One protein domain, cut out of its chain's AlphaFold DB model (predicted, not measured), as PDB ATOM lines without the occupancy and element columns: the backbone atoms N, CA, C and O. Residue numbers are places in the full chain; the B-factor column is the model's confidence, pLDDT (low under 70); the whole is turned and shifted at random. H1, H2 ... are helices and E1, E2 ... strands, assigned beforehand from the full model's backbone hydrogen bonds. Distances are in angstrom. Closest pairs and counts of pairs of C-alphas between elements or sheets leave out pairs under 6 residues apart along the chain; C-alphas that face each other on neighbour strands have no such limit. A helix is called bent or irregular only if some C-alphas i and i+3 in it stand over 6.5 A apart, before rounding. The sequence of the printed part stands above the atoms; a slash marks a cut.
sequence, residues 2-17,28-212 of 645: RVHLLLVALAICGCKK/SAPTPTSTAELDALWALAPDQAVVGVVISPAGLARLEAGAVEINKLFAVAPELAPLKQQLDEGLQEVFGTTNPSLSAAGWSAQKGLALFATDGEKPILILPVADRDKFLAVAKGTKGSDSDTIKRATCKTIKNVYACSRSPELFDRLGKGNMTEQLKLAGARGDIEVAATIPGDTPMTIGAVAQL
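What this domain is: This is residues 2 to 17 and 28 to 212 of the 645 residues of an uncharacterized protein of Deltaproteobacteria bacterium (UniProt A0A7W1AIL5). A long, twisted sheet of eight strands makes a wall, with H2 and H7 over one face; from its other side the long helices H3 and H4 reach out as a V, whose tip, residues 76 to 81, stands free. The sheet is antiparallel, in the order E4, E5, E6, E3, E2, E1, E7, E8. The printed part, 201 residues, is mixed and compact, with a radius of gyration of the C-alphas of 17.3 A and spans of 49 by 47 by 34 A. Along the chain come H1, H2, E1, H3, H4, E2, E3, H5, E4, E5, E6, H6, H7, E7 and E8.

How they stand to each other: Start at E1, residues 49 to 55, and its neighbour E2, residues 113 to 118, where N 53 and O 115 are within hydrogen-bond range at 2.8 A. E1's other neighbour is E7, residues 192 to 198, with N 54 and O 193 at 2.9 A. E7 forms a hairpin with edge strand E8, residues 204 to 212, with N 194 and O 208 at 2.8 A. E2 forms a hairpin with E3, residues 124 to 127, with N 126 and O 114 at 2.8 A. Next comes E6, residues 161 to 165, with N 125 and O 164 at 2.8 A. Edge strand E4, residues 148 to 150, E5, residues 153 to 158, and E6 are a meander, each the antiparallel neighbour of the one before, with N 150 and O 153 at 2.9 A and N 156 and O 163 at 2.8 A. H2, residues 36 to 42, lies only just over E2 and E1, 3 C-alphas on each, at a height over the sheet of 8.4 A. On the same face H7, residues 180 to 186, lies over E8, C-alphas 186 and 207 being closest at 4.5 A. On the opposite face from both, H3, residues 57 to 76, is over none of the strands. H3 and H4, residues 78 to 95, touch only at the corner, only just, with 3 pairs of C-alphas within 8 A, the closest Phe 74 and Leu 80 at 6.1 A; they run opposite ways at a steep tilt of 43 degrees. H4 is irregular, with C-alphas 79 and 82 7.4 A apart. With residues 94 to 95 alone it only just touches H5, residues 132 to 139, with 3 pairs within 8 A, Phe 95 and Val 138 closest at 5.9 A; H5 only grazes the sheet. H6, residues 170 to 173, is on the sheet, over none; H1, residues 2 to 9, is not on it but near H4. O i to N i+4 pairs are within hydrogen-bond range throughout H2 and H5, in 3 of 4 in H1, 13 of 16 in H3, 12 of 14 in H4 and 2 of 3 in H7; H6 is too short for one.

Where its parts are: Find C-alpha 57 at (-44.773, -47.320, -31.021); H3 runs 29.7 A to C-alpha 76 at (-53.663, -19.868, -23.861). H4 measures 24.1 A, E7 19.4 A, and E8 26.2 A, ending at C-alpha 212, (-46.352, -43.299, -19.858).

The domain as a whole: C-alphas 76 and 201 are farthest apart, 51.8 A. Residues 18 to 27 are cut out, leaving C-alphas 17 and 28 20.8 A apart. H4 to E2 is a long link of 17 residues. The pLDDT is under 70 at residues 2 to 17, 28 to 34 and 94 to 96.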
ATOM      1  N   ARG A   2     -26.409 -31.744 -28.934       25.23
ATOM      2  CA  ARG A   2     -27.636 -30.905 -29.001       25.23
ATOM      3  C   ARG A   2     -28.873 -31.611 -29.600       25.23
ATOM      4  O   ARG A   2     -29.948 -31.532 -29.029       25.23
ATOM      5  N   VAL A   3     -28.698 -32.425 -30.646       25.39
ATOM      6  CA  VAL A   3     -29.775 -33.273 -31.221       25.39
ATOM      7  C   VAL A   3     -30.167 -34.450 -30.303       25.39
ATOM      8  O   VAL A   3     -31.281 -34.952 -30.384       25.39
ATOM      9  N   HIS A   4     -29.276 -34.878 -29.400       28.27
ATOM     10  CA  HIS A   4     -29.555 -35.969 -28.452       28.27
ATOM     11  C   HIS A   4     -30.332 -35.483 -27.224       28.27
ATOM     12  O   HIS A   4     -31.162 -36.229 -26.722       28.27
ATOM     13  N   LEU A   5     -30.138 -34.228 -26.797       26.25
ATOM     14  CA  LEU A   5     -30.987 -33.613 -25.770       26.25
ATOM     15  C   LEU A   5     -32.395 -33.291 -26.295       26.25
ATOM     16  O   LEU A   5     -33.356 -33.446 -25.550       26.25
ATOM     17  N   LEU A   6     -32.544 -32.903 -27.570       27.56
ATOM     18  CA  LEU A   6     -33.859 -32.545 -28.124       27.56
ATOM     19  C   LEU A   6     -34.802 -33.754 -28.281       27.56
ATOM     20  O   LEU A   6     -35.999 -33.628 -28.048       27.56
ATOM     21  N   LEU A   7     -34.270 -34.938 -28.617       28.77
ATOM     22  CA  LEU A   7     -35.054 -36.183 -28.697       28.77
ATOM     23  C   LEU A   7     -35.533 -36.678 -27.321       28.77
ATOM     24  O   LEU A   7     -36.574 -37.321 -27.242       28.77
ATOM     25  N   VAL A   8     -34.813 -36.339 -26.246       29.27
ATOM     26  CA  VAL A   8     -35.225 -36.612 -24.859       29.27
ATOM     27  C   VAL A   8     -36.193 -35.534 -24.346       29.27
ATOM     28  O   VAL A   8     -37.136 -35.854 -23.631       29.27
ATOM     29  N   ALA A   9     -36.036 -34.274 -24.767       26.73
ATOM     30  CA  ALA A   9     -36.945 -33.178 -24.412       26.73
ATOM     31  C   ALA A   9     -38.328 -33.286 -25.091       26.73
ATOM     32  O   ALA A   9     -39.339 -32.919 -24.498       26.73
ATOM     33  N   LEU A  10     -38.396 -33.858 -26.299       28.78
ATOM     34  CA  LEU A  10     -39.655 -34.159 -26.998       28.78
ATOM     35  C   LEU A  10     -40.465 -35.292 -26.339       28.78
ATOM     36  O   LEU A  10     -41.618 -35.513 -26.705       28.78
ATOM     37  N   ALA A  11     -39.899 -35.985 -25.345       27.44
ATOM     38  CA  ALA A  11     -40.510 -37.133 -24.687       27.44
ATOM     39  C   ALA A  11     -41.441 -36.793 -23.495       27.44
ATOM     40  O   ALA A  11     -41.721 -37.671 -22.681       27.44
ATOM     41  N   ILE A  12     -41.933 -35.551 -23.364       30.12
ATOM     42  CA  ILE A  12     -42.532 -35.089 -22.094       30.12
ATOM     43  C   ILE A  12     -44.060 -34.881 -22.066       30.12
ATOM     44  O   ILE A  12     -44.594 -34.860 -20.962       30.12
ATOM     45  N   CYS A  13     -44.843 -34.844 -23.155       27.86
ATOM     46  CA  CYS A  13     -46.289 -34.560 -22.995       27.86
ATOM     47  C   CYS A  13     -47.238 -35.486 -23.771       27.86
ATOM     48  O   CYS A  13     -46.941 -35.837 -24.904       27.86
ATOM     49  N   GLY A  14     -48.406 -35.830 -23.166       32.22
ATOM     50  CA  GLY A  14     -49.508 -36.679 -23.710       32.22
ATOM     51  C   GLY A  14     -50.907 -36.032 -23.990       32.22
ATOM     52  O   GLY A  14     -51.177 -34.937 -23.516       32.22
ATOM     53  N   CYS A  15     -51.769 -36.771 -24.737       36.50
ATOM     54  CA  CYS A  15     -52.890 -36.435 -25.687       36.50
ATOM     55  C   CYS A  15     -54.350 -36.306 -25.211       36.50
ATOM     56  O   CYS A  15     -54.673 -36.751 -24.111       36.50
ATOM     57  N   LYS A  16     -55.278 -36.018 -26.169       32.03
ATOM     58  CA  LYS A  16     -56.691 -36.509 -26.200       32.03
ATOM     59  C   LYS A  16     -57.310 -36.949 -27.550       32.03
ATOM     60  O   LYS A  16     -57.043 -36.326 -28.572       32.03
ATOM     61  N   LYS A  17     -58.329 -37.851 -27.489       31.53
ATOM     62  CA  LYS A  17     -59.694 -37.683 -28.093       31.53
ATOM     63  C   LYS A  17     -60.796 -38.615 -27.488       31.53
ATOM     64  O   LYS A  17     -60.470 -39.647 -26.919       31.53
ATOM     65  N   SER A  28     -55.086 -50.165 -13.147       33.38
ATOM     66  CA  SER A  28     -53.773 -50.804 -13.085       33.38
ATOM     67  C   SER A  28     -52.853 -50.180 -14.140       33.38
ATOM     68  O   SER A  28     -53.319 -49.821 -15.226       33.38
ATOM     69  N   ALA A  29     -51.559 -50.041 -13.830       36.84
ATOM     70  CA  ALA A  29     -50.576 -49.535 -14.785       36.84
ATOM     71  C   ALA A  29     -50.713 -50.309 -16.112       36.84
ATOM     72  O   ALA A  29     -50.707 -51.542 -16.079       36.84
ATOM     73  N   PRO A  30     -50.901 -49.634 -17.260       38.97
ATOM     74  CA  PRO A  30     -51.059 -50.328 -18.524       38.97
ATOM     75  C   PRO A  30     -49.754 -51.058 -18.842       38.97
ATOM     76  O   PRO A  30     -48.730 -50.437 -19.119       38.97
ATOM     77  N   THR A  31     -49.792 -52.388 -18.799       41.84
ATOM     78  CA  THR A  31     -48.768 -53.225 -19.421       41.84
ATOM     79  C   THR A  31     -48.695 -52.832 -20.901       41.84
ATOM     80  O   THR A  31     -49.753 -52.706 -21.527       41.84
ATOM     81  N   PRO A  32     -47.504 -52.592 -21.483       49.34
ATOM     82  CA  PRO A  32     -47.400 -52.263 -22.899       49.34
ATOM     83  C   PRO A  32     -48.095 -53.339 -23.739       49.34
ATOM     84  O   PRO A  32     -47.907 -54.534 -23.521       49.34
ATOM     85  N   THR A  33     -48.924 -52.894 -24.686       52.72
ATOM     86  CA  THR A  33     -49.869 -53.708 -25.469       52.72
ATOM     87  C   THR A  33     -49.189 -54.807 -26.307       52.72
ATOM     88  O   THR A  33     -49.855 -55.737 -26.750       52.72
ATOM     89  N   SER A  34     -47.864 -54.732 -26.495       64.44
ATOM     90  CA  SER A  34     -46.993 -55.805 -26.989       64.44
ATOM     91  C   SER A  34     -45.527 -55.450 -26.701       64.44
ATOM     92  O   SER A  34     -45.070 -54.377 -27.087       64.44
ATOM     93  N   THR A  35     -44.761 -56.330 -26.047       78.38
ATOM     94  CA  THR A  35     -43.303 -56.143 -25.884       78.38
ATOM     95  C   THR A  35     -42.516 -56.562 -27.126       78.38
ATOM     96  O   THR A  35     -41.349 -56.208 -27.249       78.38
ATOM     97  N   ALA A  36     -43.148 -57.265 -28.073       87.00
ATOM     98  CA  ALA A  36     -42.471 -57.822 -29.243       87.00
ATOM     99  C   ALA A  36     -41.852 -56.742 -30.145       87.00
ATOM    100  O   ALA A  36     -40.781 -56.947 -30.708       87.00
ATOM    101  N   GLU A  37     -42.494 -55.578 -30.260       87.62
ATOM    102  CA  GLU A  37     -41.976 -54.456 -31.056       87.62
ATOM    103  C   GLU A  37     -40.738 -53.823 -30.410       87.62
ATOM    104  O   GLU A  37     -39.778 -53.490 -31.103       87.62
ATOM    105  N   LEU A  38     -40.731 -53.700 -29.079       91.00
ATOM    106  CA  LEU A  38     -39.553 -53.262 -28.327       91.00
ATOM    107  C   LEU A  38     -38.417 -54.275 -28.459       91.00
ATOM    108  O   LEU A  38     -37.278 -53.890 -28.705       91.00
ATOM    109  N   ASP A  39     -38.724 -55.565 -28.329       93.56
ATOM    110  CA  ASP A  39     -37.735 -56.639 -28.440       93.56
ATOM    111  C   ASP A  39     -37.118 -56.688 -29.841       93.56
ATOM    112  O   ASP A  39     -35.905 -56.840 -29.976       93.56
ATOM    113  N   ALA A  40     -37.924 -56.467 -30.883       93.69
ATOM    114  CA  ALA A  40     -37.440 -56.346 -32.253       93.69
ATOM    115  C   ALA A  40     -36.490 -55.151 -32.436       93.69
ATOM    116  O   ALA A  40     -35.505 -55.267 -33.161       93.69
ATOM    117  N   LEU A  41     -36.744 -54.019 -31.767       95.38
ATOM    118  CA  LEU A  41     -35.846 -52.860 -31.796       95.38
ATOM    119  C   LEU A  41     -34.552 -53.123 -31.021       95.38
ATOM    120  O   LEU A  41     -33.473 -52.818 -31.524       95.38
ATOM    121  N   TRP A  42     -34.630 -53.732 -29.838       96.69
ATOM    122  CA  TRP A  42     -33.448 -54.127 -29.066       96.69
ATOM    123  C   TRP A  42     -32.590 -55.167 -29.789       96.69
ATOM    124  O   TRP A  42     -31.364 -55.106 -29.711       96.69
ATOM    125  N   ALA A  43     -33.207 -56.059 -30.566       96.19
ATOM    126  CA  ALA A  43     -32.511 -57.020 -31.420       96.19
ATOM    127  C   ALA A  43     -31.729 -56.368 -32.578       96.19
ATOM    128  O   ALA A  43     -31.001 -57.062 -33.285       96.19
ATOM    129  N   LEU A  44     -31.858 -55.053 -32.787       96.75
ATOM    130  CA  LEU A  44     -31.047 -54.289 -33.736       96.75
ATOM    131  C   LEU A  44     -29.783 -53.698 -33.103       96.75
ATOM    132  O   LEU A  44     -28.987 -53.116 -33.834       96.75
ATOM    133  N   ALA A  45     -29.556 -53.845 -31.794       97.19
ATOM    134  CA  ALA A  45     -28.363 -53.305 -31.149       97.19
ATOM    135  C   ALA A  45     -27.080 -53.751 -31.888       97.19
ATOM    136  O   ALA A  45     -26.937 -54.942 -32.199       97.19
ATOM    137  N   PRO A  46     -26.152 -52.833 -32.215       96.62
ATOM    138  CA  PRO A  46     -24.850 -53.216 -32.736       96.62
ATOM    139  C   PRO A  46     -24.035 -53.927 -31.649       96.62
ATOM    140  O   PRO A  46     -24.253 -53.720 -30.452       96.62
ATOM    141  N   ASP A  47     -23.093 -54.779 -32.046       94.69
ATOM    142  CA  ASP A  47     -22.094 -55.293 -31.108       94.69
ATOM    143  C   ASP A  47     -21.329 -54.131 -30.458       94.69
ATOM    144  O   ASP A  47     -21.192 -53.060 -31.041       94.69
ATOM    145  N   GLN A  48     -20.860 -54.323 -29.223       91.62
ATOM    146  CA  GLN A  48     -20.210 -53.280 -28.408       91.62
ATOM    147  C   GLN A  48     -21.074 -52.036 -28.113       91.62
ATOM    148  O   GLN A  48     -20.537 -51.007 -27.702       91.62
ATOM    149  N   ALA A  49     -22.399 -52.096 -28.295       94.62
ATOM    150  CA  ALA A  49     -23.281 -51.025 -27.837       94.62
ATOM    151  C   ALA A  49     -23.112 -50.810 -26.323       94.62
ATOM    152  O   ALA A  49     -23.353 -51.715 -25.523       94.62
ATOM    153  N   VAL A  50     -22.710 -49.599 -25.937       93.50
ATOM    154  CA  VAL A  50     -22.541 -49.190 -24.535       93.50
ATOM    155  C   VAL A  50     -23.764 -48.452 -24.013       93.50
ATOM    156  O   VAL A  50     -24.028 -48.494 -22.817       93.50
ATOM    157  N   VAL A  51     -24.541 -47.814 -24.892       95.50
ATOM    158  CA  VAL A  51     -25.809 -47.157 -24.554       95.50
ATOM    159  C   VAL A  51     -26.842 -47.481 -25.624       95.50
ATOM    160  O   VAL A  51     -26.570 -47.369 -26.817       95.50
ATOM    161  N   GLY A  52     -28.045 -47.832 -25.191       96.38
ATOM    162  CA  GLY A  52     -29.224 -47.988 -26.024       96.38
ATOM    163  C   GLY A  52     -30.405 -47.239 -25.420       96.38
ATOM    164  O   GLY A  52     -30.606 -47.258 -24.205       96.38
ATOM    165  N   VAL A  53     -31.189 -46.590 -26.274       97.38
ATOM    166  CA  VAL A  53     -32.482 -45.994 -25.928       97.38
ATOM    167  C   VAL A  53     -33.498 -46.463 -26.954       97.38
ATOM    168  O   VAL A  53     -33.289 -46.273 -28.150       97.38
ATOM    169  N   VAL A  54     -34.598 -47.052 -26.503       97.06
ATOM    170  CA  VAL A  54     -35.682 -47.528 -27.366       97.06
ATOM    171  C   VAL A  54     -36.997 -46.911 -26.912       97.06
ATOM    172  O   VAL A  54     -37.307 -46.903 -25.726       97.06
ATOM    173  N   ILE A  55     -37.778 -46.401 -27.861       95.50
ATOM    174  CA  ILE A  55     -39.135 -45.898 -27.647       95.50
ATOM    175  C   ILE A  55     -40.096 -46.790 -28.431       95.50
ATOM    176  O   ILE A  55     -39.952 -46.954 -29.647       95.50
ATOM    177  N   SER A  56     -41.083 -47.363 -27.744       94.44
ATOM    178  CA  SER A  56     -42.109 -48.195 -28.375       94.44
ATOM    179  C   SER A  56     -43.014 -47.363 -29.298       94.44
ATOM    180  O   SER A  56     -43.129 -46.145 -29.122       94.44
ATOM    181  N   PRO A  57     -43.723 -47.993 -30.251       92.81
ATOM    182  CA  PRO A  57     -44.773 -47.320 -31.021       92.81
ATOM    183  C   PRO A  57     -45.814 -46.630 -30.127       92.81
ATOM    184  O   PRO A  57     -46.130 -45.454 -30.311       92.81
ATOM    185  N   ALA A  58     -46.282 -47.323 -29.082       91.12
ATOM    186  CA  ALA A  58     -47.207 -46.755 -28.100       91.12
ATOM    187  C   ALA A  58     -46.601 -45.555 -27.352       91.12
ATOM    188  O   ALA A  58     -47.304 -44.577 -27.100       91.12
ATOM    189  N   GLY A  59     -45.304 -45.606 -27.043       91.62
ATOM    190  CA  GLY A  59     -44.552 -44.498 -26.475       91.62
ATOM    191  C   GLY A  59     -44.554 -43.295 -27.400       91.62
ATOM    192  O   GLY A  59     -45.062 -42.249 -27.015       91.62
ATOM    193  N   LEU A  60     -44.103 -43.450 -28.646       90.69
ATOM    194  CA  LEU A  60     -44.113 -42.368 -29.638       90.69
ATOM    195  C   LEU A  60     -45.510 -41.775 -29.843       90.69
ATOM    196  O   LEU A  60     -45.654 -40.553 -29.867       90.69
ATOM    197  N   ALA A  61     -46.539 -42.624 -29.911       89.06
ATOM    198  CA  ALA A  61     -47.926 -42.182 -29.991       89.06
ATOM    199  C   ALA A  61     -48.327 -41.324 -28.786       89.06
ATOM    200  O   ALA A  61     -49.049 -40.349 -28.963       89.06
ATOM    201  N   ARG A  62     -47.871 -41.674 -27.571       87.94
ATOM    202  CA  ARG A  62     -48.103 -40.924 -26.320       87.94
ATOM    203  C   ARG A  62     -47.260 -39.652 -26.211       87.94
ATOM    204  O   ARG A  62     -47.703 -38.745 -25.517       87.94
ATOM    205  N   LEU A  63     -46.127 -39.564 -26.904       85.44
ATOM    206  CA  LEU A  63     -45.272 -38.371 -26.952       85.44
ATOM    207  C   LEU A  63     -45.771 -37.314 -27.943       85.44
ATOM    208  O   LEU A  63     -45.919 -36.148 -27.588       85.44
ATOM    209  N   GLU A  64     -46.086 -37.712 -29.179       84.69
ATOM    210  CA  GLU A  64     -46.704 -36.808 -30.172       84.69
ATOM    211  C   GLU A  64     -47.974 -36.182 -29.597       84.69
ATOM    212  O   GLU A  64     -48.255 -34.987 -29.671       84.69
ATOM    213  N   ALA A  65     -48.715 -37.060 -28.956       82.50
ATOM    214  CA  ALA A  65     -49.955 -36.822 -28.304       82.50
ATOM    215  C   ALA A  65     -50.024 -35.558 -27.444       82.50
ATOM    216  O   ALA A  65     -50.960 -34.782 -27.584       82.50
ATOM    217  N   GLY A  66     -49.082 -35.328 -26.542       81.94
ATOM    218  CA  GLY A  66     -49.111 -34.098 -25.756       81.94
ATOM    219  C   GLY A  66     -48.053 -33.102 -26.108       81.94
ATOM    220  O   GLY A  66     -48.139 -32.017 -25.556       81.94
ATOM    221  N   ALA A  67     -47.183 -33.348 -27.086       80.44
ATOM    222  CA  ALA A  67     -46.687 -32.217 -27.863       80.44
ATOM    223  C   ALA A  67     -47.879 -31.366 -28.368       80.44
ATOM    224  O   ALA A  67     -47.873 -30.142 -28.234       80.44
ATOM    225  N   VAL A  68     -48.976 -32.005 -28.805       82.19
ATOM    226  CA  VAL A  68     -50.229 -31.304 -29.153       82.19
ATOM    227  C   VAL A  68     -50.868 -30.590 -27.952       82.19
ATOM    228  O   VAL A  68     -51.315 -29.453 -28.092       82.19
ATOM    229  N   GLU A  69     -50.927 -31.210 -26.770       82.38
ATOM    230  CA  GLU A  69     -51.490 -30.569 -25.566       82.38
ATOM    231  C   GLU A  69     -50.623 -29.410 -25.046       82.38
ATOM    232  O   GLU A  69     -51.173 -28.387 -24.641       82.38
ATOM    233  N   ILE A  70     -49.290 -29.508 -25.123       81.88
ATOM    234  CA  ILE A  70     -48.382 -28.378 -24.868       81.88
ATOM    235  C   ILE A  70     -48.695 -27.241 -25.840       81.88
ATOM    236  O   ILE A  70     -48.807 -26.093 -25.423       81.88
ATOM    237  N   ASN A  71     -48.861 -27.533 -27.134       82.44
ATOM    238  CA  ASN A  71     -49.148 -26.492 -28.121       82.44
ATOM    239  C   ASN A  71     -50.477 -25.782 -27.838       82.44
ATOM    240  O   ASN A  71     -50.563 -24.562 -27.984       82.44
ATOM    241  N   LYS A  72     -51.496 -26.511 -27.364       85.50
ATOM    242  CA  LYS A  72     -52.739 -25.899 -26.869       85.50
ATOM    243  C   LYS A  72     -52.497 -25.034 -25.637       85.50
ATOM    244  O   LYS A  72     -53.072 -23.955 -25.554       85.50
ATOM    245  N   LEU A  73     -51.653 -25.484 -24.705       86.12
ATOM    246  CA  LEU A  73     -51.284 -24.701 -23.529       86.12
ATOM    247  C   LEU A  73     -50.598 -23.393 -23.930       86.12
ATOM    248  O   LEU A  73     -51.006 -22.335 -23.466       86.12
ATOM    249  N   PHE A  74     -49.614 -23.434 -24.831       86.81
ATOM    250  CA  PHE A  74     -48.949 -22.220 -25.300       86.81
ATOM    251  C   PHE A  74     -49.904 -21.230 -25.973       86.81
ATOM    252  O   PHE A  74     -49.675 -20.027 -25.904       86.81
ATOM    253  N   ALA A  75     -50.976 -21.711 -26.605       85.88
ATOM    254  CA  ALA A  75     -51.977 -20.842 -27.216       85.88
ATOM    255  C   ALA A  75     -52.805 -20.047 -26.188       85.88
ATOM    256  O   ALA A  75     -53.417 -19.047 -26.557       85.88
ATOM    257  N   VAL A  76     -52.842 -20.481 -24.922       85.44
ATOM    258  CA  VAL A  76     -53.663 -19.868 -23.861       85.44
ATOM    259  C   VAL A  76     -52.855 -19.356 -22.663       85.44
ATOM    260  O   VAL A  76     -53.433 -18.739 -21.773       85.44
ATOM    261  N   ALA A  77     -51.540 -19.589 -22.634       85.81
ATOM    262  CA  ALA A  77     -50.633 -19.200 -21.553       85.81
ATOM    263  C   ALA A  77     -49.546 -18.236 -22.081       85.81
ATOM    264  O   ALA A  77     -48.459 -18.687 -22.464       85.81
ATOM    265  N   PRO A  78     -49.823 -16.919 -22.157       83.56
ATOM    266  CA  PRO A  78     -48.911 -15.932 -22.746       83.56
ATOM    267  C   PRO A  78     -47.546 -15.845 -22.047       83.56
ATOM    268  O   PRO A  78     -46.538 -15.568 -22.691       83.56
ATOM    269  N   GLU A  79     -47.477 -16.133 -20.750       81.25
ATOM    270  CA  GLU A  79     -46.238 -16.199 -19.969       81.25
ATOM    271  C   GLU A  79     -45.253 -17.262 -20.477       81.25
ATOM    272  O   GLU A  79     -44.059 -17.186 -20.199       81.25
ATOM    273  N   LEU A  80     -45.739 -18.245 -21.240       84.44
ATOM    274  CA  LEU A  80     -44.916 -19.285 -21.840       84.44
ATOM    275  C   LEU A  80     -44.384 -18.898 -23.226       84.44
ATOM    276  O   LEU A  80     -43.680 -19.698 -23.836       84.44
ATOM    277  N   ALA A  81     -44.687 -17.699 -23.738       85.81
ATOM    278  CA  ALA A  81     -44.235 -17.256 -25.056       85.81
ATOM    279  C   ALA A  81     -42.705 -17.337 -25.251       85.81
ATOM    280  O   ALA A  81     -42.294 -17.839 -26.298       85.81
ATOM    281  N   PRO A  82     -41.846 -16.960 -24.275       81.25
ATOM    282  CA  PRO A  82     -40.397 -17.117 -24.424       81.25
ATOM    283  C   PRO A  82     -39.973 -18.585 -24.560       81.25
ATOM    284  O   PRO A  82     -39.148 -18.920 -25.408       81.25
ATOM    285  N   LEU A  83     -40.579 -19.480 -23.768       80.44
ATOM    286  CA  LEU A  83     -40.321 -20.919 -23.861       80.44
ATOM    287  C   LEU A  83     -40.813 -21.479 -25.200       80.44
ATOM    288  O   LEU A  83     -40.114 -22.273 -25.829       80.44
ATOM    289  N   LYS A  84     -41.996 -21.050 -25.657       84.50
ATOM    290  CA  LYS A  84     -42.517 -21.420 -26.972       84.50
ATOM    291  C   LYS A  84     -41.564 -20.979 -28.075       84.50
ATOM    292  O   LYS A  84     -41.312 -21.771 -28.968       84.50
ATOM    293  N   GLN A  85     -41.034 -19.761 -28.021       83.81
ATOM    294  CA  GLN A  85     -40.104 -19.271 -29.032       83.81
ATOM    295  C   GLN A  85     -38.839 -20.137 -29.090       83.81
ATOM    296  O   GLN A  85     -38.454 -20.571 -30.170       83.81
ATOM    297  N   GLN A  86     -38.239 -20.453 -27.938       77.38
ATOM    298  CA  GLN A  86     -37.072 -21.340 -27.876       77.38
ATOM    299  C   GLN A  86     -37.375 -22.735 -28.437       77.38
ATOM    300  O   GLN A  86     -36.561 -23.313 -29.160       77.38
ATOM    301  N   LEU A  87     -38.556 -23.279 -28.123       80.38
ATOM    302  CA  LEU A  87     -38.998 -24.549 -28.683       80.38
ATOM    303  C   LEU A  87     -39.191 -24.445 -30.200       80.38
ATOM    304  O   LEU A  87     -38.669 -25.277 -30.929       80.38
ATOM    305  N   ASP A  88     -39.905 -23.427 -30.671       82.88
ATOM    306  CA  ASP A  88     -40.198 -23.186 -32.081       82.88
ATOM    307  C   ASP A  88     -38.904 -23.030 -32.892       82.88
ATOM    308  O   ASP A  88     -38.787 -23.634 -33.953       82.88
ATOM    309  N   GLU A  89     -37.907 -22.302 -32.384       79.25
ATOM    310  CA  GLU A  89     -36.578 -22.184 -32.995       79.25
ATOM    311  C   GLU A  89     -35.891 -23.552 -33.121       79.25
ATOM    312  O   GLU A  89     -35.423 -23.914 -34.204       79.25
ATOM    313  N   GLY A  90     -35.898 -24.356 -32.053       71.06
ATOM    314  CA  GLY A  90     -35.331 -25.707 -32.070       71.06
ATOM    315  C   GLY A  90     -36.071 -26.663 -33.013       71.06
ATOM    316  O   GLY A  90     -35.446 -27.428 -33.752       71.06
ATOM    317  N   LEU A  91     -37.405 -26.607 -33.040       73.50
ATOM    318  CA  LEU A  91     -38.228 -27.399 -33.955       73.50
ATOM    319  C   LEU A  91     -38.025 -26.953 -35.405       73.50
ATOM    320  O   LEU A  91     -37.895 -27.797 -36.290       73.50
ATOM    321  N   GLN A  92     -37.906 -25.651 -35.656       78.12
ATOM    322  CA  GLN A  92     -37.619 -25.106 -36.977       78.12
ATOM    323  C   GLN A  92     -36.222 -25.517 -37.462       78.12
ATOM    324  O   GLN A  92     -36.057 -25.866 -38.632       78.12
ATOM    325  N   GLU A  93     -35.218 -25.529 -36.585       70.81
ATOM    326  CA  GLU A  93     -33.863 -25.974 -36.920       70.81
ATOM    327  C   GLU A  93     -33.826 -27.467 -37.293       70.81
ATOM    328  O   GLU A  93     -33.146 -27.865 -38.248       70.81
ATOM    329  N   VAL A  94     -34.552 -28.302 -36.543       63.34
ATOM    330  CA  VAL A  94     -34.507 -29.764 -36.692       63.34
ATOM    331  C   VAL A  94     -35.470 -30.280 -37.759       63.34
ATOM    332  O   VAL A  94     -35.078 -31.112 -38.575       63.34
ATOM    333  N   PHE A  95     -36.708 -29.792 -37.763       65.69
ATOM    334  CA  PHE A  95     -37.805 -30.282 -38.602       65.69
ATOM    335  C   PHE A  95     -38.242 -29.282 -39.677       65.69
ATOM    336  O   PHE A  95     -39.132 -29.587 -40.464       65.69
ATOM    337  N   GLY A  96     -37.681 -28.070 -39.721       68.88
ATOM    338  CA  GLY A  96     -38.128 -27.046 -40.670       68.88
ATOM    339  C   GLY A  96     -39.560 -26.552 -40.428       68.88
ATOM    340  O   GLY A  96     -40.123 -25.891 -41.301       68.88
ATOM    341  N   THR A  97     -40.150 -26.873 -39.274       72.94
ATOM    342  CA  THR A  97     -41.493 -26.450 -38.867       72.94
ATOM    343  C   THR A  97     -41.560 -26.264 -37.354       72.94
ATOM    344  O   THR A  97     -40.921 -27.000 -36.608       72.94
ATOM    345  N   THR A  98     -42.385 -25.322 -36.898       76.62
ATOM    346  CA  THR A  98     -42.675 -25.071 -35.477       76.62
ATOM    347  C   THR A  98     -43.821 -25.928 -34.931       76.62
ATOM    348  O   THR A  98     -44.088 -25.921 -33.734       76.62
ATOM    349  N   ASN A  99     -44.513 -26.689 -35.788       72.56
ATOM    350  CA  ASN A  99     -45.607 -27.573 -35.381       72.56
ATOM    351  C   ASN A  99     -45.475 -28.968 -36.021       72.56
ATOM    352  O   ASN A  99     -46.331 -29.370 -36.817       72.56
ATOM    353  N   PRO A 100     -44.386 -29.704 -35.736       71.12
ATOM    354  CA  PRO A 100     -44.190 -31.022 -36.308       71.12
ATOM    355  C   PRO A 100     -45.205 -32.005 -35.723       71.12
ATOM    356  O   PRO A 100     -45.350 -32.134 -34.509       71.12
ATOM    357  N   SER A 101     -45.874 -32.744 -36.599       84.00
ATOM    358  CA  SER A 101     -46.437 -34.050 -36.261       84.00
ATOM    359  C   SER A 101     -45.505 -35.137 -36.786       84.00
ATOM    360  O   SER A 101     -44.737 -34.903 -37.728       84.00
ATOM    361  N   LEU A 102     -45.595 -36.346 -36.232       86.12
ATOM    362  CA  LEU A 102     -44.854 -37.498 -36.748       86.12
ATOM    363  C   LEU A 102     -45.169 -37.676 -38.236       86.12
ATOM    364  O   LEU A 102     -44.269 -37.719 -39.070       86.12
ATOM    365  N   SER A 103     -46.453 -37.644 -38.594       86.94
ATOM    366  CA  SER A 103     -46.893 -37.781 -39.983       86.94
ATOM    367  C   SER A 103     -46.422 -36.641 -40.891       86.94
ATOM    368  O   SER A 103     -46.135 -36.879 -42.067       86.94
ATOM    369  N   ALA A 104     -46.315 -35.404 -40.394       85.31
ATOM    370  CA  ALA A 104     -45.764 -34.273 -41.142       85.31
ATOM    371  C   ALA A 104     -44.266 -34.454 -41.410       85.31
ATOM    372  O   ALA A 104     -43.808 -34.099 -42.490       85.31
ATOM    373  N   ALA A 105     -43.543 -35.094 -40.491       84.81
ATOM    374  CA  ALA A 105     -42.142 -35.468 -40.655       84.81
ATOM    375  C   ALA A 105     -41.929 -36.760 -41.475       84.81
ATOM    376  O   ALA A 105     -40.802 -37.227 -41.595       84.81
ATOM    377  N   GLY A 106     -42.985 -37.370 -42.027       88.94
ATOM    378  CA  GLY A 106     -42.894 -38.664 -42.721       88.94
ATOM    379  C   GLY A 106     -42.677 -39.858 -41.780       88.94
ATOM    380  O   GLY A 106     -42.321 -40.950 -42.225       88.94
ATOM    381  N   TRP A 107     -42.879 -39.668 -40.478       91.19
ATOM    382  CA  TRP A 107     -42.812 -40.698 -39.445       91.19
ATOM    383  C   TRP A 107     -44.192 -41.282 -39.131       91.19
ATOM    384  O   TRP A 107     -45.233 -40.745 -39.512       91.19
ATOM    385  N   SER A 108     -44.198 -42.408 -38.424       89.00
ATOM    386  CA  SER A 108     -45.401 -43.132 -38.026       89.00
ATOM    387  C   SER A 108     -45.299 -43.588 -36.577       89.00
ATOM    388  O   SER A 108     -44.323 -44.214 -36.180       89.00
ATOM    389  N   ALA A 109     -46.362 -43.350 -35.811       87.12
ATOM    390  CA  ALA A 109     -46.502 -43.856 -34.448       87.12
ATOM    391  C   ALA A 109     -46.732 -45.381 -34.376       87.12
ATOM    392  O   ALA A 109     -46.877 -45.926 -33.291       87.12
ATOM    393  N   GLN A 110     -46.809 -46.072 -35.520       89.38
ATOM    394  CA  GLN A 110     -46.896 -47.535 -35.606       89.38
ATOM    395  C   GLN A 110     -45.510 -48.194 -35.652       89.38
ATOM    396  O   GLN A 110     -45.406 -49.414 -35.596       89.38
ATOM    397  N   LYS A 111     -44.439 -47.404 -35.771       91.44
ATOM    398  CA  LYS A 111     -43.053 -47.872 -35.708       91.44
ATOM    399  C   LYS A 111     -42.387 -47.250 -34.493       91.44
ATOM    400  O   LYS A 111     -42.689 -46.113 -34.156       91.44
ATOM    401  N   GLY A 112     -41.498 -47.991 -33.841       92.06
ATOM    402  CA  GLY A 112     -40.728 -47.464 -32.718       92.06
ATOM    403  C   GLY A 112     -39.455 -46.768 -33.185       92.06
ATOM    404  O   GLY A 112     -39.106 -46.786 -34.368       92.06
ATOM    405  N   LEU A 113     -38.763 -46.157 -32.233       94.94
ATOM    406  CA  LEU A 113     -37.493 -45.470 -32.440       94.94
ATOM    407  C   LEU A 113     -36.426 -46.146 -31.588       94.94
ATOM    408  O   LEU A 113     -36.696 -46.518 -30.449       94.94
ATOM    409  N   ALA A 114     -35.212 -46.273 -32.113       97.19
ATOM    410  CA  ALA A 114     -34.068 -46.707 -31.322       97.19
ATOM    411  C   ALA A 114     -32.844 -45.827 -31.582       97.19
ATOM    412  O   ALA A 114     -32.655 -45.298 -32.675       97.19
ATOM    413  N   LEU A 115     -31.998 -45.689 -30.573       97.19
ATOM    414  CA  LEU A 115     -30.684 -45.070 -30.652       97.19
ATOM    415  C   LEU A 115     -29.700 -46.003 -29.966       97.19
ATOM    416  O   LEU A 115     -29.915 -46.365 -28.813       97.19
ATOM    417  N   PHE A 116     -28.606 -46.334 -30.646       96.75
ATOM    418  CA  PHE A 116     -27.501 -47.081 -30.056       96.75
ATOM    419  C   PHE A 116     -26.200 -46.307 -30.216       96.75
ATOM    420  O   PHE A 116     -25.902 -45.801 -31.298       96.75
ATOM    421  N   ALA A 117     -25.430 -46.223 -29.138       93.44
ATOM    422  CA  ALA A 117     -24.085 -45.674 -29.130       93.44
ATOM    423  C   ALA A 117     -23.084 -46.769 -28.750       93.44
ATOM    424  O   ALA A 117     -23.303 -47.536 -27.809       93.44
ATOM    425  N   THR A 118     -21.991 -46.813 -29.494       90.94
ATOM    426  CA  THR A 118     -20.798 -47.631 -29.273       90.94
ATOM    427  C   THR A 118     -19.657 -46.708 -28.840       90.94
ATOM    428  O   THR A 118     -19.724 -45.491 -29.032       90.94
ATOM    429  N   ASP A 119     -18.629 -47.263 -28.205       84.88
ATOM    430  CA  ASP A 119     -17.455 -46.475 -27.826       84.88
ATOM    431  C   ASP A 119     -16.654 -46.054 -29.072       84.88
ATOM    432  O   ASP A 119     -16.498 -46.828 -30.013       84.88
ATOM    433  N   GLY A 120     -16.178 -44.808 -29.103       77.94
ATOM    434  CA  GLY A 120     -15.392 -44.251 -30.213       77.94
ATOM    435  C   GLY A 120     -16.145 -43.909 -31.513       77.94
ATOM    436  O   GLY A 120     -15.619 -43.141 -32.319       77.94
ATOM    437  N   GLU A 121     -17.374 -44.385 -31.727       85.06
ATOM    438  CA  GLU A 121     -18.144 -44.142 -32.960       85.06
ATOM    439  C   GLU A 121     -19.316 -43.163 -32.743       85.06
ATOM    440  O   GLU A 121     -19.703 -42.816 -31.623       85.06
ATOM    441  N   LYS A 122     -19.907 -42.666 -33.838       87.88
ATOM    442  CA  LYS A 122     -21.134 -41.854 -33.756       87.88
ATOM    443  C   LYS A 122     -22.360 -42.775 -33.686       87.88
ATOM    444  O   LYS A 122     -22.383 -43.779 -34.384       87.88
ATOM    445  N   PRO A 123     -23.408 -42.419 -32.922       91.19
ATOM    446  CA  PRO A 123     -24.543 -43.309 -32.706       91.19
ATOM    447  C   PRO A 123     -25.314 -43.621 -33.991       91.19
ATOM    448  O   PRO A 123     -25.424 -42.775 -34.887       91.19
ATOM    449  N   ILE A 124     -25.917 -44.810 -34.021       94.88
ATOM    450  CA  ILE A 124     -26.869 -45.243 -35.043       94.88
ATOM    451  C   ILE A 124     -28.304 -45.030 -34.550       94.88
ATOM    452  O   ILE A 124     -28.666 -45.388 -33.429       94.88
ATOM    453  N   LEU A 125     -29.119 -44.410 -35.398       96.44
ATOM    454  CA  LEU A 125     -30.522 -44.090 -35.157       96.44
ATOM    455  C   LEU A 125     -31.399 -44.999 -36.011       96.44
ATOM    456  O   LEU A 125     -31.238 -45.029 -37.226       96.44
ATOM    457  N   ILE A 126     -32.359 -45.678 -35.399       96.94
ATOM    458  CA  ILE A 126     -33.441 -46.386 -36.082       96.94
ATOM    459  C   ILE A 126     -34.674 -45.497 -36.019       96.94
ATOM    460  O   ILE A 126     -35.197 -45.223 -34.938       96.94
ATOM    461  N   LEU A 127     -35.103 -45.006 -37.177       95.12
ATOM    462  CA  LEU A 127     -36.136 -43.985 -37.281       95.12
ATOM    463  C   LEU A 127     -37.485 -44.595 -37.696       95.12
ATOM    464  O   LEU A 127     -37.524 -45.465 -38.574       95.12
ATOM    465  N   PRO A 128     -38.608 -44.091 -37.154       93.94
ATOM    466  CA  PRO A 128     -39.951 -44.594 -37.439       93.94
ATOM    467  C   PRO A 128     -40.501 -44.090 -38.791       93.94
ATOM    468  O   PRO A 128     -41.650 -43.664 -38.890       93.94
ATOM    469  N   VAL A 129     -39.690 -44.115 -39.853       94.25
ATOM    470  CA  VAL A 129     -40.045 -43.570 -41.176       94.25
ATOM    471  C   VAL A 129     -41.129 -44.425 -41.839       94.25
ATOM    472  O   VAL A 129     -40.967 -45.637 -42.025       94.25
ATOM    473  N   ALA A 130     -42.237 -43.791 -42.215       93.75
ATOM    474  CA  ALA A 130     -43.319 -44.381 -43.005       93.75
ATOM    475  C   ALA A 130     -43.376 -43.821 -44.429       93.75
ATOM    476  O   ALA A 130     -43.667 -44.569 -45.357       93.75
ATOM    477  N   ASP A 131     -43.039 -42.545 -44.603       94.44
ATOM    478  CA  ASP A 131     -42.940 -41.885 -45.900       94.44
ATOM    479  C   ASP A 131     -41.516 -41.344 -46.065       94.44
ATOM    480  O   ASP A 131     -41.149 -40.308 -45.502       94.44
ATOM    481  N   ARG A 132     -40.692 -42.102 -46.801       94.06
ATOM    482  CA  ARG A 132     -39.273 -41.794 -47.031       94.06
ATOM    483  C   ARG A 132     -39.100 -40.466 -47.760       94.06
ATOM    484  O   ARG A 132     -38.225 -39.694 -47.382       94.06
ATOM    485  N   ASP A 133     -39.920 -40.191 -48.769       94.19
ATOM    486  CA  ASP A 133     -39.768 -38.990 -49.594       94.19
ATOM    487  C   ASP A 133     -40.141 -37.739 -48.803       94.19
ATOM    488  O   ASP A 133     -39.398 -36.755 -48.798       94.19
ATOM    489  N   LYS A 134     -41.230 -37.814 -48.037       92.31
ATOM    490  CA  LYS A 134     -41.617 -36.743 -47.121       92.31
ATOM    491  C   LYS A 134     -40.578 -36.518 -46.027       92.31
ATOM    492  O   LYS A 134     -40.223 -35.372 -45.754       92.31
ATOM    493  N   PHE A 135     -40.057 -37.591 -45.431       90.81
ATOM    494  CA  PHE A 135     -39.013 -37.486 -44.416       90.81
ATOM    495  C   PHE A 135     -37.745 -36.826 -44.966       90.81
ATOM    496  O   PHE A 135     -37.212 -35.915 -44.333       90.81
ATOM    497  N   LEU A 136     -37.279 -37.221 -46.155       91.38
ATOM    498  CA  LEU A 136     -36.101 -36.613 -46.780       91.38
ATOM    499  C   LEU A 136     -36.326 -35.140 -47.119       91.38
ATOM    500  O   LEU A 136     -35.426 -34.334 -46.892       91.38
ATOM    501  N   ALA A 137     -37.515 -34.764 -47.592       90.00
ATOM    502  CA  ALA A 137     -37.846 -33.362 -47.836       90.00
ATOM    503  C   ALA A 137     -37.746 -32.523 -46.548       90.00
ATOM    504  O   ALA A 137     -37.115 -31.466 -46.541       90.00
ATOM    505  N   VAL A 138     -38.301 -33.031 -45.442       85.19
ATOM    506  CA  VAL A 138     -38.271 -32.379 -44.122       85.19
ATOM    507  C   VAL A 138     -36.849 -32.306 -43.560       85.19
ATOM    508  O   VAL A 138     -36.396 -31.251 -43.121       85.19
ATOM    509  N   ALA A 139     -36.106 -33.411 -43.624       84.94
ATOM    510  CA  ALA A 139     -34.745 -33.511 -43.107       84.94
ATOM    511  C   ALA A 139     -33.689 -32.842 -44.008       84.94
ATOM    512  O   ALA A 139     -32.504 -32.838 -43.658       84.94
ATOM    513  N   LYS A 140     -34.098 -32.289 -45.163       87.44
ATOM    514  CA  LYS A 140     -33.214 -31.768 -46.220       87.44
ATOM    515  C   LYS A 140     -32.180 -32.812 -46.663       87.44
ATOM    516  O   LYS A 140     -30.993 -32.515 -46.801       87.44
ATOM    517  N   GLY A 141     -32.635 -34.052 -46.811       89.75
ATOM    518  CA  GLY A 141     -31.840 -35.188 -47.249       89.75
ATOM    519  C   GLY A 141     -31.834 -35.360 -48.766       89.75
ATOM    520  O   GLY A 141     -32.763 -34.963 -49.465       89.75
ATOM    521  N   THR A 142     -30.786 -35.996 -49.279       95.56
ATOM    522  CA  THR A 142     -30.667 -36.398 -50.681       95.56
ATOM    523  C   THR A 142     -31.011 -37.873 -50.806       95.56
ATOM    524  O   THR A 142     -30.395 -38.710 -50.144       95.56
ATOM    525  N   LYS A 143     -31.987 -38.185 -51.662       96.38
ATOM    526  CA  LYS A 143     -32.390 -39.562 -51.939       96.38
ATOM    527  C   LYS A 143     -31.342 -40.259 -52.801       96.38
ATOM    528  O   LYS A 143     -30.984 -39.733 -53.853       96.38
ATOM    529  N   GLY A 144     -30.894 -41.440 -52.390       93.81
ATOM    530  CA  GLY A 144     -30.031 -42.300 -53.207       93.81
ATOM    531  C   GLY A 144     -30.678 -43.641 -53.551       93.81
ATOM    532  O   GLY A 144     -31.721 -44.010 -52.998       93.81
ATOM    533  N   SER A 145     -30.054 -44.375 -54.477       90.25
ATOM    534  CA  SER A 145     -30.471 -45.735 -54.850       90.25
ATOM    535  C   SER A 145     -30.298 -46.707 -53.682       90.25
ATOM    536  O   SER A 145     -31.264 -47.354 -53.285       90.25
ATOM    537  N   ASP A 146     -29.104 -46.723 -53.084       89.38
ATOM    538  CA  ASP A 146     -28.727 -47.675 -52.028       89.38
ATOM    539  C   ASP A 146     -28.746 -47.054 -50.625       89.38
ATOM    540  O   ASP A 146     -28.967 -47.739 -49.626       89.38
ATOM    541  N   SER A 147     -28.510 -45.744 -50.536       95.12
ATOM    542  CA  SER A 147     -28.525 -44.995 -49.282       95.12
ATOM    543  C   SER A 147     -28.881 -43.536 -49.497       95.12
ATOM    544  O   SER A 147     -28.450 -42.935 -50.476       95.12
ATOM    545  N   ASP A 148     -29.588 -42.955 -48.539       96.75
ATOM    546  CA  ASP A 148     -29.833 -41.521 -48.475       96.75
ATOM    547  C   ASP A 148     -28.729 -40.805 -47.704       96.75
ATOM    548  O   ASP A 148     -28.063 -41.389 -46.844       96.75
ATOM    549  N   THR A 149     -28.584 -39.513 -47.968       94.69
ATOM    550  CA  THR A 149     -27.655 -38.644 -47.244       94.69
ATOM    551  C   THR A 149     -28.441 -37.569 -46.517       94.69
ATOM    552  O   THR A 149     -29.166 -36.804 -47.144       94.69
ATOM    553  N   ILE A 150     -28.283 -37.470 -45.198       89.81
ATOM    554  CA  ILE A 150     -28.884 -36.411 -44.378       89.81
ATOM    555  C   ILE A 150     -27.761 -35.681 -43.647       89.81
ATOM    556  O   ILE A 150     -27.165 -36.195 -42.696       89.81
ATOM    557  N   LYS A 151     -27.453 -34.456 -44.086       86.62
ATOM    558  CA  LYS A 151     -26.261 -33.710 -43.647       86.62
ATOM    559  C   LYS A 151     -24.986 -34.554 -43.859       86.62
ATOM    560  O   LYS A 151     -24.568 -34.742 -44.991       86.62
ATOM    561  N   ARG A 152     -24.372 -35.062 -42.781       85.62
ATOM    562  CA  ARG A 152     -23.176 -35.936 -42.806       85.62
ATOM    563  C   ARG A 152     -23.484 -37.402 -42.475       85.62
ATOM    564  O   ARG A 152     -22.562 -38.182 -42.285       85.62
ATOM    565  N   ALA A 153     -24.754 -37.746 -42.280       90.81
ATOM    566  CA  ALA A 153     -25.166 -39.108 -41.980       90.81
ATOM    567  C   ALA A 153     -25.589 -39.816 -43.264       90.81
ATOM    568  O   ALA A 153     -26.269 -39.232 -44.111       90.81
ATOM    569  N   THR A 154     -25.224 -41.085 -43.364       96.12
ATOM    570  CA  THR A 154     -25.785 -42.020 -44.333       96.12
ATOM    571  C   THR A 154     -27.022 -42.651 -43.708       96.12
ATOM    572  O   THR A 154     -27.029 -42.921 -42.507       96.12
ATOM    573  N   CYS A 155     -28.066 -42.892 -44.496       96.56
ATOM    574  CA  CYS A 155     -29.272 -43.583 -44.059       96.56
ATOM    575  C   CYS A 155     -29.639 -44.708 -45.029       96.56
ATOM    576  O   CYS A 155     -29.594 -44.522 -46.243       96.56
ATOM    577  N   LYS A 156     -29.998 -45.884 -44.514       95.75
ATOM    578  CA  LYS A 156     -30.301 -47.087 -45.303       95.75
ATOM    579  C   LYS A 156     -31.507 -47.819 -44.737       95.75
ATOM    580  O   LYS A 156     -31.712 -47.844 -43.524       95.75
ATOM    581  N   THR A 157     -32.258 -48.487 -45.608       94.62
ATOM    582  CA  THR A 157     -33.234 -49.487 -45.166       94.62
ATOM    583  C   THR A 157     -32.517 -50.818 -44.965       94.62
ATOM    584  O   THR A 157     -32.037 -51.412 -45.925       94.62
ATOM    585  N   ILE A 158     -32.442 -51.295 -43.725       91.25
ATOM    586  CA  ILE A 158     -31.772 -52.545 -43.342       91.25
ATOM    587  C   ILE A 158     -32.765 -53.362 -42.525       91.25
ATOM    588  O   ILE A 158     -33.358 -52.828 -41.597       91.25
ATOM    589  N   LYS A 159     -32.977 -54.645 -42.852       85.50
ATOM    590  CA  LYS A 159     -33.918 -55.523 -42.118       85.50
ATOM    591  C   LYS A 159     -35.307 -54.871 -41.904       85.50
ATOM    592  O   LYS A 159     -35.879 -54.959 -40.825       85.50
ATOM    593  N   ASN A 160     -35.835 -54.192 -42.930       88.38
ATOM    594  CA  ASN A 160     -37.104 -53.440 -42.919       88.38
ATOM    595  C   ASN A 160     -37.180 -52.216 -41.985       88.38
ATOM    596  O   ASN A 160     -38.255 -51.627 -41.843       88.38
ATOM    597  N   VAL A 161     -36.063 -51.781 -41.399       93.62
ATOM    598  CA  VAL A 161     -35.987 -50.535 -40.629       93.62
ATOM    599  C   VAL A 161     -35.152 -49.487 -41.345       93.62
ATOM    600  O   VAL A 161     -34.234 -49.818 -42.091       93.62
ATOM    601  N   TYR A 162     -35.467 -48.214 -41.125       96.31
ATOM    602  CA  TYR A 162     -34.717 -47.102 -41.696       96.31
ATOM    603  C   TYR A 162     -33.679 -46.616 -40.679       96.31
ATOM    604  O   TYR A 162     -34.037 -46.039 -39.651       96.31
ATOM    605  N   ALA A 163     -32.405 -46.903 -40.939       96.88
ATOM    606  CA  ALA A 163     -31.294 -46.666 -40.025       96.88
ATOM    607  C   ALA A 163     -30.381 -45.550 -40.544       96.88
ATOM    608  O   ALA A 163     -30.013 -45.567 -41.714       96.88
ATOM    609  N   CYS A 164     -29.966 -44.625 -39.681       95.81
ATOM    610  CA  CYS A 164     -29.072 -43.514 -40.004       95.81
ATOM    611  C   CYS A 164     -27.846 -43.498 -39.087       95.81
ATOM    612  O   CYS A 164     -27.991 -43.586 -37.871       95.81
ATOM    613  N   SER A 165     -26.651 -43.318 -39.644       94.56
ATOM    614  CA  SER A 165     -25.397 -43.222 -38.885       94.56
ATOM    615  C   SER A 165     -24.383 -42.324 -39.599       94.56
ATOM    616  O   SER A 165     -24.405 -42.193 -40.823       94.56
ATOM    617  N   ARG A 166     -23.480 -41.699 -38.834       92.50
ATOM    618  CA  ARG A 166     -22.268 -41.041 -39.376       92.50
ATOM    619  C   ARG A 166     -21.052 -41.970 -39.425       92.50
ATOM    620  O   ARG A 166     -20.023 -41.567 -39.947       92.50
ATOM    621  N   SER A 167     -21.206 -43.167 -38.878       92.31
ATOM    622  CA  SER A 167     -20.255 -44.274 -38.861       92.31
ATOM    623  C   SER A 167     -20.857 -45.402 -39.705       92.31
ATOM    624  O   SER A 167     -21.671 -46.170 -39.179       92.31
ATOM    625  N   PRO A 168     -20.604 -45.447 -41.029       89.19
ATOM    626  CA  PRO A 168     -21.209 -46.431 -41.929       89.19
ATOM    627  C   PRO A 168     -20.941 -47.890 -41.534       89.19
ATOM    628  O   PRO A 168     -21.780 -48.752 -41.773       89.19
ATOM    629  N   GLU A 169     -19.815 -48.156 -40.877       91.81
ATOM    630  CA  GLU A 169     -19.429 -49.447 -40.306       91.81
ATOM    631  C   GLU A 169     -20.473 -50.022 -39.330       91.81
ATOM    632  O   GLU A 169     -20.635 -51.240 -39.234       91.81
ATOM    633  N   LEU A 170     -21.267 -49.168 -38.669       93.75
ATOM    634  CA  LEU A 170     -22.333 -49.605 -37.761       93.75
ATOM    635  C   LEU A 170     -23.490 -50.320 -38.470       93.75
ATOM    636  O   LEU A 170     -24.220 -51.080 -37.830       93.75
ATOM    637  N   PHE A 171     -23.674 -50.118 -39.778       95.62
ATOM    638  CA  PHE A 171     -24.730 -50.804 -40.527       95.62
ATOM    639  C   PHE A 171     -24.503 -52.313 -40.590       95.62
ATOM    640  O   PHE A 171     -25.443 -53.083 -40.382       95.62
ATOM    641  N   ASP A 172     -23.255 -52.737 -40.791       94.88
ATOM    642  CA  ASP A 172     -22.889 -54.154 -40.865       94.88
ATOM    643  C   ASP A 172     -22.876 -54.820 -39.486       94.88
ATOM    644  O   ASP A 172     -22.864 -56.047 -39.369       94.88
ATOM    645  N   ARG A 173     -22.883 -54.012 -38.427       95.12
ATOM    646  CA  ARG A 173     -22.889 -54.426 -37.024       95.12
ATOM    647  C   ARG A 173     -24.299 -54.564 -36.447       95.12
ATOM    648  O   ARG A 173     -24.481 -55.204 -35.414       95.12
ATOM    649  N   LEU A 174     -25.310 -54.024 -37.128       95.56
ATOM    650  CA  LEU A 174     -26.684 -53.947 -36.638       95.56
ATOM    651  C   LEU A 174     -27.299 -55.331 -36.343       95.56
ATOM    652  O   LEU A 174     -27.464 -56.189 -37.223       95.56
ATOM    653  N   GLY A 175     -27.704 -55.520 -35.090       95.69
ATOM    654  CA  GLY A 175     -28.260 -56.764 -34.561       95.69
ATOM    655  C   GLY A 175     -27.234 -57.854 -34.265       95.69
ATOM    656  O   GLY A 175     -27.587 -59.031 -34.259       95.69
ATOM    657  N   LYS A 176     -25.966 -57.477 -34.059       96.38
ATOM    658  CA  LYS A 176     -24.916 -58.359 -33.522       96.38
ATOM    659  C   LYS A 176     -24.676 -58.156 -32.020       96.38
ATOM    660  O   LYS A 176     -23.908 -58.904 -31.422       96.38
ATOM    661  N   GLY A 177     -25.305 -57.150 -31.413       94.69
ATOM    662  CA  GLY A 177     -25.194 -56.826 -29.996       94.69
ATOM    663  C   GLY A 177     -26.253 -57.479 -29.123       94.69
ATOM    664  O   GLY A 177     -27.231 -58.056 -29.596       94.69
ATOM    665  N   ASN A 178     -26.058 -57.351 -27.813       93.19
ATOM    666  CA  ASN A 178     -26.998 -57.827 -26.812       93.19
ATOM    667  C   ASN A 178     -26.969 -56.895 -25.595       93.19
ATOM    668  O   ASN A 178     -25.922 -56.723 -24.977       93.19
ATOM    669  N   MET A 179     -28.124 -56.327 -25.245       94.06
ATOM    670  CA  MET A 179     -28.298 -55.472 -24.062       94.06
ATOM    671  C   MET A 179     -29.314 -56.061 -23.066       94.06
ATOM    672  O   MET A 179     -29.894 -55.363 -22.237       94.06
ATOM    673  N   THR A 180     -29.574 -57.369 -23.156       90.50
ATOM    674  CA  THR A 180     -30.623 -58.046 -22.379       90.50
ATOM    675  C   THR A 180     -30.370 -57.984 -20.873       90.50
ATOM    676  O   THR A 180     -31.323 -57.902 -20.101       90.50
ATOM    677  N   GLU A 181     -29.113 -58.028 -20.427       90.81
ATOM    678  CA  GLU A 181     -28.785 -57.965 -18.996       90.81
ATOM    679  C   GLU A 181     -29.153 -56.609 -18.386       90.81
ATOM    680  O   GLU A 181     -29.804 -56.557 -17.343       90.81
ATOM    681  N   GLN A 182     -28.821 -55.521 -19.085       93.44
ATOM    682  CA  GLN A 182     -29.188 -54.150 -18.736       93.44
ATOM    683  C   GLN A 182     -30.713 -54.001 -18.659       93.44
ATOM    684  O   GLN A 182     -31.239 -53.435 -17.707       93.44
ATOM    685  N   LEU A 183     -31.445 -54.552 -19.630       91.75
ATOM    686  CA  LEU A 183     -32.909 -54.468 -19.651       91.75
ATOM    687  C   LEU A 183     -33.550 -55.259 -18.513       91.75
ATOM    688  O   LEU A 183     -34.450 -54.764 -17.835       91.75
ATOM    689  N   LYS A 184     -33.052 -56.472 -18.248       92.69
ATOM    690  CA  LYS A 184     -33.497 -57.283 -17.107       92.69
ATOM    691  C   LYS A 184     -33.236 -56.579 -15.778       92.69
ATOM    692  O   LYS A 184     -34.032 -56.740 -14.853       92.69
ATOM    693  N   LEU A 185     -32.169 -55.781 -15.684       94.12
ATOM    694  CA  LEU A 185     -31.822 -55.043 -14.473       94.12
ATOM    695  C   LEU A 185     -32.947 -54.091 -14.038       94.12
ATOM    696  O   LEU A 185     -33.268 -54.050 -12.848       94.12
ATOM    697  N   ALA A 186     -33.598 -53.409 -14.990       89.69
ATOM    698  CA  ALA A 186     -34.722 -52.507 -14.717       89.69
ATOM    699  C   ALA A 186     -35.919 -53.215 -14.050       89.69
ATOM    700  O   ALA A 186     -36.702 -52.576 -13.348       89.69
ATOM    701  N   GLY A 187     -36.060 -54.535 -14.238       89.19
ATOM    702  CA  GLY A 187     -37.109 -55.353 -13.619       89.19
ATOM    703  C   GLY A 187     -38.524 -55.090 -14.148       89.19
ATOM    704  O   GLY A 187     -39.491 -55.587 -13.580       89.19
ATOM    705  N   ALA A 188     -38.655 -54.306 -15.218       92.19
ATOM    706  CA  ALA A 188     -39.920 -53.951 -15.848       92.19
ATOM    707  C   ALA A 188     -39.700 -53.621 -17.332       92.19
ATOM    708  O   ALA A 188     -38.565 -53.466 -17.779       92.19
ATOM    709  N   ARG A 189     -40.800 -53.503 -18.080       93.00
ATOM    710  CA  ARG A 189     -40.834 -53.013 -19.467       93.00
ATOM    711  C   ARG A 189     -41.632 -51.714 -19.538       93.00
ATOM    712  O   ARG A 189     -42.532 -51.503 -18.714       93.00
ATOM    713  N   GLY A 190     -41.310 -50.855 -20.499       92.62
ATOM    714  CA  GLY A 190     -41.896 -49.517 -20.595       92.62
ATOM    715  C   GLY A 190     -42.088 -49.010 -22.015       92.62
ATOM    716  O   GLY A 190     -41.756 -49.669 -22.991       92.62
ATOM    717  N   ASP A 191     -42.651 -47.812 -22.123       94.12
ATOM    718  CA  ASP A 191     -42.788 -47.102 -23.393       94.12
ATOM    719  C   ASP A 191     -41.458 -46.526 -23.874       94.12
ATOM    720  O   ASP A 191     -41.250 -46.375 -25.075       94.12
ATOM    721  N   ILE A 192     -40.573 -46.206 -22.929       95.44
ATOM    722  CA  ILE A 192     -39.197 -45.782 -23.169       95.44
ATOM    723  C   ILE A 192     -38.302 -46.683 -22.326       95.44
ATOM    724  O   ILE A 192     -38.541 -46.837 -21.129       95.44
ATOM    725  N   GLU A 193     -37.278 -47.265 -22.936       97.00
ATOM    726  CA  GLU A 193     -36.325 -48.161 -22.288       97.00
ATOM    727  C   GLU A 193     -34.906 -47.664 -22.541       97.00
ATOM    728  O   GLU A 193     -34.557 -47.272 -23.654       97.00
ATOM    729  N   VAL A 194     -34.088 -47.682 -21.498       96.94
ATOM    730  CA  VAL A 194     -32.684 -47.286 -21.523       96.94
ATOM    731  C   VAL A 194     -31.861 -48.435 -20.969       96.94
ATOM    732  O   VAL A 194     -32.144 -48.963 -19.894       96.94
ATOM    733  N   ALA A 195     -30.818 -48.791 -21.700       96.50
ATOM    734  CA  ALA A 195     -29.819 -49.763 -21.301       96.50
ATOM    735  C   ALA A 195     -28.450 -49.113 -21.461       96.50
ATOM    736  O   ALA A 195     -28.151 -48.584 -22.529       96.50
ATOM    737  N   ALA A 196     -27.616 -49.131 -20.430       94.94
ATOM    738  CA  ALA A 196     -26.285 -48.554 -20.522       94.94
ATOM    739  C   ALA A 196     -25.252 -49.321 -19.700       94.94
ATOM    740  O   ALA A 196     -25.570 -49.958 -18.697       94.94
ATOM    741  N   THR A 197     -24.002 -49.223 -20.132       91.00
ATOM    742  CA  THR A 197     -22.822 -49.658 -19.392       91.00
ATOM    743  C   THR A 197     -21.851 -48.490 -19.356       91.00
ATOM    744  O   THR A 197     -21.421 -48.013 -20.403       91.00
ATOM    745  N   ILE A 198     -21.533 -48.010 -18.158       85.31
ATOM    746  CA  ILE A 198     -20.541 -46.957 -17.959       85.31
ATOM    747  C   ILE A 198     -19.202 -47.648 -17.679       85.31
ATOM    748  O   ILE A 198     -19.097 -48.343 -16.661       85.31
ATOM    749  N   PRO A 199     -18.202 -47.505 -18.566       80.62
ATOM    750  CA  PRO A 199     -16.876 -48.062 -18.337       80.62
ATOM    751  C   PRO A 199     -16.154 -47.296 -17.220       80.62
ATOM    752  O   PRO A 199     -16.421 -46.121 -16.974       80.62
ATOM    753  N   GLY A 200     -15.226 -47.967 -16.547       79.31
ATOM    754  CA  GLY A 200     -14.411 -47.410 -15.467       79.31
ATOM    755  C   GLY A 200     -13.797 -48.525 -14.625       79.31
ATOM    756  O   GLY A 200     -14.029 -49.701 -14.906       79.31
ATOM    757  N   ASP A 201     -13.058 -48.161 -13.574       79.31
ATOM    758  CA  ASP A 201     -12.433 -49.131 -12.656       79.31
ATOM    759  C   ASP A 201     -13.472 -50.028 -11.965       79.31
ATOM    760  O   ASP A 201     -13.214 -51.187 -11.651       79.31
ATOM    761  N   THR A 202     -14.680 -49.499 -11.759       81.44
ATOM    762  CA  THR A 202     -15.863 -50.265 -11.356       81.44
ATOM    763  C   THR A 202     -16.967 -50.031 -12.388       81.44
ATOM    764  O   THR A 202     -17.687 -49.034 -12.290       81.44
ATOM    765  N   PRO A 203     -17.093 -50.899 -13.409       86.19
ATOM    766  CA  PRO A 203     -18.106 -50.739 -14.442       86.19
ATOM    767  C   PRO A 203     -19.510 -50.723 -13.840       86.19
ATOM    768  O   PRO A 203     -19.868 -51.601 -13.051       86.19
ATOM    769  N   MET A 204     -20.321 -49.748 -14.248       90.62
ATOM    770  CA  MET A 204     -21.713 -49.653 -13.811       90.62
ATOM    771  C   MET A 204     -22.651 -50.082 -14.927       90.62
ATOM    772  O   MET A 204     -22.570 -49.590 -16.052       90.62
ATOM    773  N   THR A 205     -23.584 -50.970 -14.606       94.56
ATOM    774  CA  THR A 205     -24.651 -51.387 -15.521       94.56
ATOM    775  C   THR A 205     -25.934 -50.674 -15.132       94.56
ATOM    776  O   THR A 205     -26.314 -50.686 -13.963       94.56
ATOM    777  N   ILE A 206     -26.613 -50.067 -16.099       95.81
ATOM    778  CA  ILE A 206     -27.827 -49.284 -15.886       95.81
ATOM    779  C   ILE A 206     -28.942 -49.848 -16.760       95.81
ATOM    780  O   ILE A 206     -28.769 -50.043 -17.963       95.81
ATOM    781  N   GLY A 207     -30.102 -50.064 -16.150       96.75
ATOM    782  CA  GLY A 207     -31.360 -50.311 -16.844       96.75
ATOM    783  C   GLY A 207     -32.409 -49.336 -16.341       96.75
ATOM    784  O   GLY A 207     -32.574 -49.203 -15.132       96.75
ATOM    785  N   ALA A 208     -33.130 -48.665 -17.232       97.00
ATOM    786  CA  ALA A 208     -34.246 -47.811 -16.851       97.00
ATOM    787  C   ALA A 208     -35.414 -47.941 -17.823       97.00
ATOM    788  O   ALA A 208     -35.222 -48.132 -19.019       97.00
ATOM    789  N   VAL A 209     -36.631 -47.813 -17.308       96.25
ATOM    790  CA  VAL A 209     -37.856 -47.804 -18.099       96.25
ATOM    791  C   VAL A 209     -38.775 -46.684 -17.635       96.25
ATOM    792  O   VAL A 209     -38.895 -46.435 -16.436       96.25
ATOM    793  N   ALA A 210     -39.453 -46.035 -18.576       95.94
ATOM    794  CA  ALA A 210     -40.539 -45.104 -18.303       95.94
ATOM    795  C   ALA A 210     -41.850 -45.663 -18.865       95.94
ATOM    796  O   ALA A 210     -41.936 -46.038 -20.034       95.94
ATOM    797  N   GLN A 211     -42.871 -45.719 -18.017       94.75
ATOM    798  CA  GLN A 211     -44.236 -46.092 -18.365       94.75
ATOM    799  C   GLN A 211     -45.084 -44.827 -18.401       94.75
ATOM    800  O   GLN A 211     -45.249 -44.146 -17.387       94.75
ATOM    801  N   LEU A 212     -45.594 -44.505 -19.580       92.62
ATOM    802  CA  LEU A 212     -46.352 -43.299 -19.858       92.62
ATOM    803  C   LEU A 212     -47.843 -43.600 -19.795       92.62
ATOM    804  O   LEU A 212     -48.339 -44.548 -20.396       92.62
TER     805      LEU A 212